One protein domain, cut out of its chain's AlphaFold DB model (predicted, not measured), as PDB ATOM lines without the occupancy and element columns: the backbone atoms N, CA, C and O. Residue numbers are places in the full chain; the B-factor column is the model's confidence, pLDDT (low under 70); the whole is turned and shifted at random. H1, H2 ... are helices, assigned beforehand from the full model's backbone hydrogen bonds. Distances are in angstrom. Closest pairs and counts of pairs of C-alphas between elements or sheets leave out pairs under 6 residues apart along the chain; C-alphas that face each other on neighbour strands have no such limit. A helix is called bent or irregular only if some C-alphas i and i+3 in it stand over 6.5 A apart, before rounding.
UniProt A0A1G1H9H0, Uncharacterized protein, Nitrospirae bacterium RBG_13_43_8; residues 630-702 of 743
ATOM      1  N   SER A 630     228.435 188.573 172.496       94.81
ATOM      2  CA  SER A 630     228.284 189.843 171.766       94.81
ATOM      3  C   SER A 630     226.819 190.189 171.473       94.81
ATOM      4  O   SER A 630     226.436 191.358 171.504       94.81
ATOM      5  N   LEU A 631     225.985 189.186 171.178       93.44
ATOM      6  CA  LEU A 631     224.542 189.365 171.010       93.44
ATOM      7  C   LEU A 631     223.882 189.808 172.320       93.44
ATOM      8  O   LEU A 631     223.095 190.755 172.309       93.44
ATOM      9  N   HIS A 632     224.199 189.144 173.433       93.56
ATOM     10  CA  HIS A 632     223.665 189.490 174.749       93.56
ATOM     11  C   HIS A 632     224.065 190.907 175.157       93.56
ATOM     12  O   HIS A 632     223.191 191.697 175.496       93.56
ATOM     13  N   GLU A 633     225.347 191.260 175.051       95.38
ATOM     14  CA  GLU A 633     225.844 192.609 175.339       95.38
ATOM     15  C   GLU A 633     225.130 193.660 174.491       95.38
ATOM     16  O   GLU A 633     224.606 194.636 175.029       95.38
ATOM     17  N   PHE A 634     225.015 193.429 173.178       96.50
ATOM     18  CA  PHE A 634     224.277 194.324 172.291       96.50
ATOM     19  C   PHE A 634     222.832 194.524 172.762       96.50
ATOM     20  O   PHE A 634     222.361 195.659 172.826       96.50
ATOM     21  N   LEU A 635     222.122 193.453 173.115       95.19
ATOM     22  CA  LEU A 635     220.732 193.542 173.558       95.19
ATOM     23  C   LEU A 635     220.598 194.186 174.950       95.19
ATOM     24  O   LEU A 635     219.681 194.983 175.149       95.19
ATOM     25  N   LEU A 636     221.538 193.963 175.873       95.88
ATOM     26  CA  LEU A 636     221.592 194.706 177.140       95.88
ATOM     27  C   LEU A 636     221.672 196.219 176.876       95.88
ATOM     28  O   LEU A 636     220.908 196.980 177.468       95.88
ATOM     29  N   THR A 637     222.487 196.665 175.906       96.75
ATOM     30  CA  THR A 637     222.549 198.098 175.531       96.75
ATOM     31  C   THR A 637     221.246 198.646 174.938       96.75
ATOM     32  O   THR A 637     221.067 199.860 174.842       96.75
ATOM     33  N   LYS A 638     220.324 197.772 174.515       97.25
ATOM     34  CA  LYS A 638     218.991 198.145 174.014       97.25
ATOM     35  C   LYS A 638     217.902 198.103 175.087       97.25
ATOM     36  O   LYS A 638     216.761 198.435 174.761       97.25
ATOM     37  N   GLY A 639     218.252 197.757 176.328       96.06
ATOM     38  CA  GLY A 639     217.354 197.746 177.483       96.06
ATOM     39  C   GLY A 639     216.677 196.402 177.763       96.06
ATOM     40  O   GLY A 639     215.753 196.364 178.568       96.06
ATOM     41  N   TYR A 640     217.103 195.309 177.118       96.44
ATOM     42  CA  TYR A 640     216.587 193.970 177.429       96.44
ATOM     43  C   TYR A 640     217.203 193.449 178.731       96.44
ATOM     44  O   TYR A 640     218.395 193.633 178.965       96.44
ATOM     45  N   ASN A 641     216.407 192.796 179.579       93.88
ATOM     46  CA  ASN A 641     216.877 192.253 180.857       93.88
ATOM     47  C   ASN A 641     217.395 190.804 180.727       93.88
ATOM     48  O   ASN A 641     217.265 190.168 179.681       93.88
ATOM     49  N   ARG A 642     217.994 190.263 181.798       91.25
ATOM     50  CA  ARG A 642     218.592 188.914 181.785       91.25
ATOM     51  C   ARG A 642     217.575 187.798 181.523       91.25
ATOM     52  O   ARG A 642     217.911 186.860 180.807       91.25
ATOM     53  N   ASP A 643     216.346 187.923 182.016       90.62
ATOM     54  CA  ASP A 643     215.297 186.916 181.813       90.62
ATOM     55  C   ASP A 643     214.877 186.839 180.341       90.62
ATOM     56  O   ASP A 643     214.732 185.756 179.769       90.62
ATOM     57  N   GLN A 644     214.757 187.999 179.688       91.38
ATOM     58  CA  GLN A 644     214.503 188.080 178.252       91.38
ATOM     59  C   GLN A 644     215.640 187.443 177.446       91.38
ATOM     60  O   GLN A 644     215.378 186.731 176.475       91.38
ATOM     61  N   LEU A 645     216.898 187.658 177.845       91.25
ATOM     62  CA  LEU A 645     218.051 187.047 177.177       91.25
ATOM     63  C   LEU A 645     218.126 185.532 177.395       91.25
ATOM     64  O   LEU A 645     218.459 184.814 176.456       91.25
ATOM     65  N   SER A 646     217.751 185.035 178.578       88.44
ATOM     66  CA  SER A 646     217.630 183.592 178.827       88.44
ATOM     67  C   SER A 646     216.613 182.958 177.872       88.44
ATOM     68  O   SER A 646     216.925 181.986 177.184       88.44
ATOM     69  N   PHE A 647     215.438 183.583 177.726       89.19
ATOM     70  CA  PHE A 647     214.407 183.131 176.786       89.19
ATOM     71  C   PHE A 647     214.881 183.160 175.320       89.19
ATOM     72  O   PHE A 647     214.539 182.280 174.522       89.19
ATOM     73  N   LEU A 648     215.683 184.163 174.943       87.94
ATOM     74  CA  LEU A 648     216.299 184.223 173.617       87.94
ATOM     75  C   LEU A 648     217.274 183.060 173.394       87.94
ATOM     76  O   LEU A 648     217.244 182.457 172.320       87.94
ATOM     77  N   GLY A 649     218.098 182.733 174.393       84.00
ATOM     78  CA  GLY A 649     219.023 181.599 174.352       84.00
ATOM     79  C   GLY A 649     218.310 180.267 174.106       84.00
ATOM     80  O   GLY A 649     218.724 179.501 173.239       84.00
ATOM     81  N   GLU A 650     217.182 180.032 174.778       84.75
ATOM     82  CA  GLU A 650     216.335 178.846 174.562       84.75
ATOM     83  C   GLU A 650     215.701 178.826 173.161       84.75
ATOM     84  O   GLU A 650     215.546 177.774 172.538       84.75
ATOM     85  N   SER A 651     215.378 180.005 172.626       83.81
ATOM     86  CA  SER A 651     214.700 180.160 171.335       83.81
ATOM     87  C   SER A 651     215.644 180.147 170.122       83.81
ATOM     88  O   SER A 651     215.181 180.011 168.985       83.81
ATOM     89  N   ILE A 652     216.963 180.276 170.314       77.88
ATOM     90  CA  ILE A 652     217.915 180.488 169.208       77.88
ATOM     91  C   ILE A 652     218.037 179.280 168.271       77.88
ATOM     92  O   ILE A 652     218.247 179.445 167.067       77.88
ATOM     93  N   ASN A 653     217.851 178.063 168.787       78.19
ATOM     94  CA  ASN A 653     217.847 176.848 167.969       78.19
ATOM     95  C   ASN A 653     216.636 176.802 167.030       78.19
ATOM     96  O   ASN A 653     216.782 176.460 165.855       78.19
ATOM     97  N   ASP A 654     215.469 177.239 167.502       84.50
ATOM     98  CA  ASP A 654     214.286 177.376 166.651       84.50
ATOM     99  C   ASP A 654     214.460 178.499 165.619       84.50
ATOM    100  O   ASP A 654     213.998 178.362 164.489       84.50
ATOM    101  N   TYR A 655     215.183 179.576 165.951       78.19
ATOM    102  CA  TYR A 655     215.511 180.634 164.986       78.19
ATOM    103  C   TYR A 655     216.405 180.131 163.834       78.19
ATOM    104  O   TYR A 655     216.251 180.546 162.675       78.19
ATOM    105  N   LYS A 656     217.353 179.238 164.146       75.62
ATOM    106  CA  LYS A 656     218.251 178.617 163.159       75.62
ATOM    107  C   LYS A 656     217.494 177.705 162.189       75.62
ATOM    108  O   LYS A 656     217.885 177.623 161.027       75.62
ATOM    109  N   ASN A 657     216.399 177.085 162.626       80.62
ATOM    110  CA  ASN A 657     215.552 176.252 161.782       80.62
ATOM    111  C   ASN A 657     214.618 177.112 160.909       80.62
ATOM    112  O   ASN A 657     213.771 177.837 161.421       80.62
ATOM    113  N   GLU A 658     214.744 177.018 159.583       79.75
ATOM    114  CA  GLU A 658     213.945 177.822 158.647       79.75
ATOM    115  C   GLU A 658     212.436 177.652 158.815       79.75
ATOM    116  O   GLU A 658     211.715 178.648 158.748       79.75
ATOM    117  N   THR A 659     211.959 176.438 159.106       87.06
ATOM    118  CA  THR A 659     210.521 176.171 159.249       87.06
ATOM    119  C   THR A 659     209.948 176.737 160.544       87.06
ATOM    120  O   THR A 659     208.779 177.105 160.585       87.06
ATOM    121  N   LYS A 660     210.776 176.876 161.586       88.38
ATOM    122  CA  LYS A 660     210.381 177.407 162.901       88.38
ATOM    123  C   LYS A 660     210.744 178.877 163.104       88.38
ATOM    124  O   LYS A 660     210.358 179.476 164.108       88.38
ATOM    125  N   ARG A 661     211.487 179.476 162.169       86.50
ATOM    126  CA  ARG A 661     212.047 180.825 162.318       86.50
ATOM    127  C   ARG A 661     210.967 181.879 162.535       86.50
ATOM    128  O   ARG A 661     211.157 182.762 163.368       86.50
ATOM    129  N   LYS A 662     209.852 181.794 161.802       88.94
ATOM    130  CA  LYS A 662     208.731 182.736 161.934       88.94
ATOM    131  C   LYS A 662     208.108 182.649 163.327       88.94
ATOM    132  O   LYS A 662     208.087 183.647 164.038       88.94
ATOM    133  N   ASP A 663     207.733 181.445 163.747       89.75
ATOM    134  CA  ASP A 663     207.140 181.203 165.065       89.75
ATOM    135  C   ASP A 663     208.079 181.627 166.200       89.75
ATOM    136  O   ASP A 663     207.644 182.197 167.199       89.75
ATOM    137  N   CYS A 664     209.384 181.391 166.041       89.06
ATOM    138  CA  CYS A 664     210.400 181.857 166.979       89.06
ATOM    139  C   CYS A 664     210.407 183.389 167.095       89.06
ATOM    140  O   CYS A 664     210.334 183.918 168.206       89.06
ATOM    141  N   ILE A 665     210.439 184.109 165.966       88.56
ATOM    142  CA  ILE A 665     210.381 185.579 165.954       88.56
ATOM    143  C   ILE A 665     209.101 186.072 166.639       88.56
ATOM    144  O   ILE A 665     209.176 186.970 167.477       88.56
ATOM    145  N   ASP A 666     207.952 185.464 166.346       91.00
ATOM    146  CA  ASP A 666     206.669 185.862 166.931       91.00
ATOM    147  C   ASP A 666     206.648 185.652 168.455       91.00
ATOM    148  O   ASP A 666     206.177 186.517 169.201       91.00
ATOM    149  N   ARG A 667     207.221 184.545 168.952       92.81
ATOM    150  CA  ARG A 667     207.383 184.310 170.399       92.81
ATOM    151  C   ARG A 667     208.313 185.327 171.055       92.81
ATOM    152  O   ARG A 667     208.005 185.807 172.144       92.81
ATOM    153  N   LEU A 668     209.419 185.685 170.400       91.56
ATOM    154  CA  LEU A 668     210.338 186.710 170.901       91.56
ATOM    155  C   LEU A 668     209.651 188.080 170.967       91.56
ATOM    156  O   LEU A 668     209.753 188.769 171.980       91.56
ATOM    157  N   ILE A 669     208.876 188.455 169.946       92.94
ATOM    158  CA  ILE A 669     208.106 189.707 169.956       92.94
ATOM    159  C   ILE A 669     207.096 189.721 171.111       92.94
ATOM    160  O   ILE A 669     207.025 190.705 171.845       92.94
ATOM    161  N   LYS A 670     206.385 188.610 171.351       93.25
ATOM    162  CA  LYS A 670     205.475 188.470 172.506       93.25
ATOM    163  C   LYS A 670     206.183 188.606 173.860       93.25
ATOM    164  O   LYS A 670     205.559 189.026 174.828       93.25
ATOM    165  N   LYS A 671     207.479 188.290 173.936       91.69
ATOM    166  CA  LYS A 671     208.330 188.502 175.125       91.69
ATOM    167  C   LYS A 671     208.948 189.906 175.202       91.69
ATOM    168  O   LYS A 671     209.803 190.162 176.050       91.69
ATOM    169  N   GLY A 672     208.496 190.825 174.348       93.19
ATOM    170  CA  GLY A 672     208.866 192.238 174.379       93.19
ATOM    171  C   GLY A 672     210.045 192.609 173.481       93.19
ATOM    172  O   GLY A 672     210.490 193.754 173.523       93.19
ATOM    173  N   PHE A 673     210.556 191.690 172.653       95.50
ATOM    174  CA  PHE A 673     211.625 192.016 171.709       95.50
ATOM    175  C   PHE A 673     211.121 192.847 170.527       95.50
ATOM    176  O   PHE A 673     210.166 192.490 169.839       95.50
ATOM    177  N   ARG A 674     211.829 193.933 170.208       95.75
ATOM    178  CA  ARG A 674     211.586 194.704 168.983       95.75
ATOM    179  C   ARG A 674     212.267 194.019 167.802       95.75
ATOM    180  O   ARG A 674     213.471 193.768 167.832       95.75
ATOM    181  N   LEU A 675     211.536 193.822 166.702       91.50
ATOM    182  CA  LEU A 675     212.062 193.174 165.491       91.50
ATOM    183  C   LEU A 675     213.338 193.846 164.950       91.50
ATOM    184  O   LEU A 675     214.249 193.159 164.488       91.50
ATOM    185  N   LYS A 676     213.424 195.182 165.019       95.19
ATOM    186  CA  LYS A 676     214.612 195.936 164.587       95.19
ATOM    187  C   LYS A 676     215.860 195.576 165.402       95.19
ATOM    188  O   LYS A 676     216.934 195.422 164.825       95.19
ATOM    189  N   ASP A 677     215.705 195.381 166.711       95.44
ATOM    190  CA  ASP A 677     216.815 195.051 167.604       95.44
ATOM    191  C   ASP A 677     217.217 193.590 167.432       95.44
ATOM    192  O   ASP A 677     218.406 193.302 167.402       95.44
ATOM    193  N   LEU A 678     216.253 192.682 167.228       90.94
ATOM    194  CA  LEU A 678     216.544 191.286 166.886       90.94
ATOM    195  C   LEU A 678     217.358 191.198 165.592       90.94
ATOM    196  O   LEU A 678     218.403 190.555 165.567       90.94
ATOM    197  N   LYS A 679     216.932 191.889 164.524       91.00
ATOM    198  CA  LYS A 679     217.667 191.917 163.247       91.00
ATOM    199  C   LYS A 679     219.092 192.452 163.420       91.00
ATOM    200  O   LYS A 679     220.031 191.841 162.913       91.00
ATOM    201  N   ALA A 680     219.252 193.562 164.143       93.81
ATOM    202  CA  ALA A 680     220.563 194.144 164.416       93.81
ATOM    203  C   ALA A 680     221.432 193.224 165.291       93.81
ATOM    204  O   ALA A 680     222.593 192.998 164.964       93.81
ATOM    205  N   GLY A 681     220.862 192.618 166.332       92.62
ATOM    206  CA  GLY A 681     221.546 191.664 167.200       92.62
ATOM    207  C   GLY A 681     222.002 190.418 166.444       92.62
ATOM    208  O   GLY A 681     223.151 190.014 166.570       92.62
ATOM    209  N   ILE A 682     221.154 189.845 165.586       89.56
ATOM    210  CA  ILE A 682     221.512 188.701 164.732       89.56
ATOM    211  C   ILE A 682     222.648 189.064 163.770       89.56
ATOM    212  O   ILE A 682     223.528 188.237 163.519       89.56
ATOM    213  N   LYS A 683     222.664 190.293 163.242       91.19
ATOM    214  CA  LYS A 683     223.801 190.787 162.459       91.19
ATOM    215  C   LYS A 683     225.069 190.849 163.318       91.19
ATOM    216  O   LYS A 683     226.076 190.280 162.913       91.19
ATOM    217  N   THR A 684     225.004 191.437 164.516       92.88
ATOM    218  CA  THR A 684     226.124 191.475 165.477       92.88
ATOM    219  C   THR A 684     226.645 190.075 165.805       92.88
ATOM    220  O   THR A 684     227.854 189.855 165.782       92.88
ATOM    221  N   PHE A 685     225.750 189.114 166.042       92.50
ATOM    222  CA  PHE A 685     226.089 187.708 166.260       92.50
ATOM    223  C   PHE A 685     226.870 187.137 165.069       92.50
ATOM    224  O   PHE A 685     227.962 186.605 165.247       92.50
ATOM    225  N   ARG A 686     226.344 187.274 163.844       90.88
ATOM    226  CA  ARG A 686     226.989 186.745 162.628       90.88
ATOM    227  C   ARG A 686     228.360 187.374 162.390       90.88
ATOM    228  O   ARG A 686     229.307 186.647 162.097       90.88
ATOM    229  N   ASP A 687     228.468 188.690 162.555       91.12
ATOM    230  CA  ASP A 687     229.714 189.436 162.361       91.12
ATOM    231  C   ASP A 687     230.758 189.064 163.431       91.12
ATOM    232  O   ASP A 687     231.930 188.860 163.113       91.12
ATOM    233  N   SER A 688     230.343 188.929 164.697       94.25
ATOM    234  CA  SER A 688     231.210 188.488 165.801       94.25
ATOM    235  C   SER A 688     231.682 187.045 165.604       94.25
ATOM    236  O   SER A 688     232.884 186.780 165.638       94.25
ATOM    237  N   ARG A 689     230.759 186.129 165.274       93.94
ATOM    238  CA  ARG A 689     231.068 184.723 164.983       93.94
ATOM    239  C   ARG A 689     232.067 184.603 163.843       93.94
ATOM    240  O   ARG A 689     233.062 183.903 163.984       93.94
ATOM    241  N   ARG A 690     231.818 185.292 162.722       91.44
ATOM    242  CA  ARG A 690     232.706 185.249 161.554       91.44
ATOM    243  C   ARG A 690     234.098 185.755 161.911       91.44
ATOM    244  O   ARG A 690     235.053 185.045 161.635       91.44
ATOM    245  N   ARG A 691     234.218 186.923 162.557       93.69
ATOM    246  CA  ARG A 691     235.523 187.457 162.988       93.69
ATOM    247  C   ARG A 691     236.265 186.478 163.896       93.69
ATOM    248  O   ARG A 691     237.401 186.135 163.605       93.69
ATOM    249  N   SER A 692     235.587 185.948 164.917       94.81
ATOM    250  CA  SER A 692     236.190 184.981 165.838       94.81
ATOM    251  C   SER A 692     236.641 183.692 165.147       94.81
ATOM    252  O   SER A 692     237.655 183.134 165.556       94.81
ATOM    253  N   ILE A 693     235.906 183.198 164.142       94.31
ATOM    254  CA  ILE A 693     236.343 182.041 163.346       94.31
ATOM    255  C   ILE A 693     237.602 182.413 162.569       94.31
ATOM    256  O   ILE A 693     238.611 181.735 162.717       94.31
ATOM    257  N   MET A 694     237.570 183.502 161.798       93.31
ATOM    258  CA  MET A 694     238.686 183.892 160.928       93.31
ATOM    259  C   MET A 694     239.982 184.119 161.714       93.31
ATOM    260  O   MET A 694     241.025 183.609 161.318       93.31
ATOM    261  N   ASP A 695     239.915 184.786 162.870       94.19
ATOM    262  CA  ASP A 695     241.090 185.035 163.715       94.19
ATOM    263  C   ASP A 695     241.734 183.738 164.232       94.19
ATOM    264  O   ASP A 695     242.952 183.654 164.391       94.19
ATOM    265  N   GLN A 696     240.927 182.717 164.532       96.00
ATOM    266  CA  GLN A 696     241.418 181.437 165.048       96.00
ATOM    267  C   GLN A 696     241.849 180.493 163.921       96.00
ATOM    268  O   GLN A 696     242.876 179.828 164.053       96.00
ATOM    269  N   ILE A 697     241.128 180.473 162.795       95.69
ATOM    270  CA  ILE A 697     241.540 179.740 161.594       95.69
ATOM    271  C   ILE A 697     242.870 180.284 161.073       95.69
ATOM    272  O   ILE A 697     243.753 179.500 160.739       95.69
ATOM    273  N   GLU A 698     243.084 181.601 161.094       95.81
ATOM    274  CA  GLU A 698     244.373 182.179 160.711       95.81
ATOM    275  C   GLU A 698     245.508 181.687 161.622       95.81
ATOM    276  O   GLU A 698     246.599 181.389 161.143       95.81
ATOM    277  N   LYS A 699     245.263 181.505 162.927       95.81
ATOM    278  CA  LYS A 699     246.255 180.885 163.823       95.81
ATOM    279  C   LYS A 699     246.513 179.423 163.475       95.81
ATOM    280  O   LYS A 699     247.658 178.995 163.563       95.81
ATOM    281  N   ILE A 700     245.484 178.664 163.088       94.75
ATOM    282  CA  ILE A 700     245.633 177.273 162.624       94.75
ATOM    283  C   ILE A 700     246.468 177.229 161.339       94.75
ATOM    284  O   ILE A 700     247.424 176.464 161.260       94.75
ATOM    285  N   ASN A 701     246.172 178.106 160.380       95.00
ATOM    286  CA  ASN A 701     246.893 178.212 159.113       95.00
ATOM    287  C   ASN A 701     248.362 178.627 159.274       95.00
ATOM    288  O   ASN A 701     249.153 178.356 158.381       95.00
ATOM    289  N   ASN A 702     248.731 179.243 160.402       93.62
ATOM    290  CA  ASN A 702     250.106 179.624 160.733       93.62
ATOM    291  C   ASN A 702     250.836 178.603 161.632       93.62
ATOM    292  O   ASN A 702     251.952 178.871 162.079       93.62
TER     293      ASN A 702
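What this domain is: This is residues 630 to 702 of the 743 residues of an uncharacterized protein of Nitrospirae bacterium RBG_13_43_8 (UniProt A0A1G1H9H0). This is a compact head of helices with a long helical arm: H1, the helical hairpin of H2 and H3, and the first part of H4 make the head, and the rest of H4 sticks out from it as residues 690 to 702, of which 690 to 701 belong to H4. In the head, short H1 packs on the first part of H4, and H2 and H3 lie side by side. The printed part has 73 residues, with four named helices in the order H1, H2, H3, H4 and no named strand; the class is all helix. The whole is loose, with a radius of gyration of the C-alphas of 14.0 A, and elongated, spanning 47 by 30 by 19 A.

Where its parts are: Find C-alpha 630 at (228.284, 189.843, 171.766), where H1, residues 630 to 636, begins; it is 9.9 A long from first to last C-alpha. After a tight link you reach H2, residues 642 to 656, 21.3 A long, which is irregular: C-alphas 650 and 653 are 7.1 A apart. H3, residues 661 to 670, is 14.3 A long. Look next at C-alpha 675 at (212.062, 193.174, 165.491), where H4, residues 675 to 701, begins; it runs 38.4 A to C-alpha 701 at (246.893, 178.212, 159.113).

How they stand to each other: Begin with H1, which touches H4 at a shallow tilt of 28 degrees, opposite ways; the closest C-alphas are those of Leu 631 and Phe 685, 5.3 A apart. H4 touches H1 with residues 677 to 688 alone. H1 and H2 are close but not clearly touching: their closest C-alphas, those of His 632 and Leu 645, are 6.6 A apart, and the tilt is steep at 44 degrees. Move on to H2 and H3, a hairpin, which touch at a shallow tilt of 17 degrees, opposite ways; the closest C-alphas, of Tyr 655 and Arg 661, are 4.4 A apart. H3 and H4 are close but not clearly touching, at a steep tilt of 55 degrees, with the C-alphas of Ile 669 and Leu 675 closest at 6.9 A. H1 and H3 are apart, and so are H2 and H4. Each O i to N i+4 pair is within hydrogen-bond range in H1, H3 and H4; in H2, 9 of 11 are.

The domain as a whole: The two C-alphas farthest apart are those of Lys 670 and Asn 702, at 47.0 A. Without residues 690 to 702, which stand free, the body of 60 residues spans 29 by 24 by 19 A, with a radius of gyration of 10.6 A. The printed part has no cut, and the three links between the helices are tight. The mean pLDDT of the printed part is 91.1, and no printed residue is under 70.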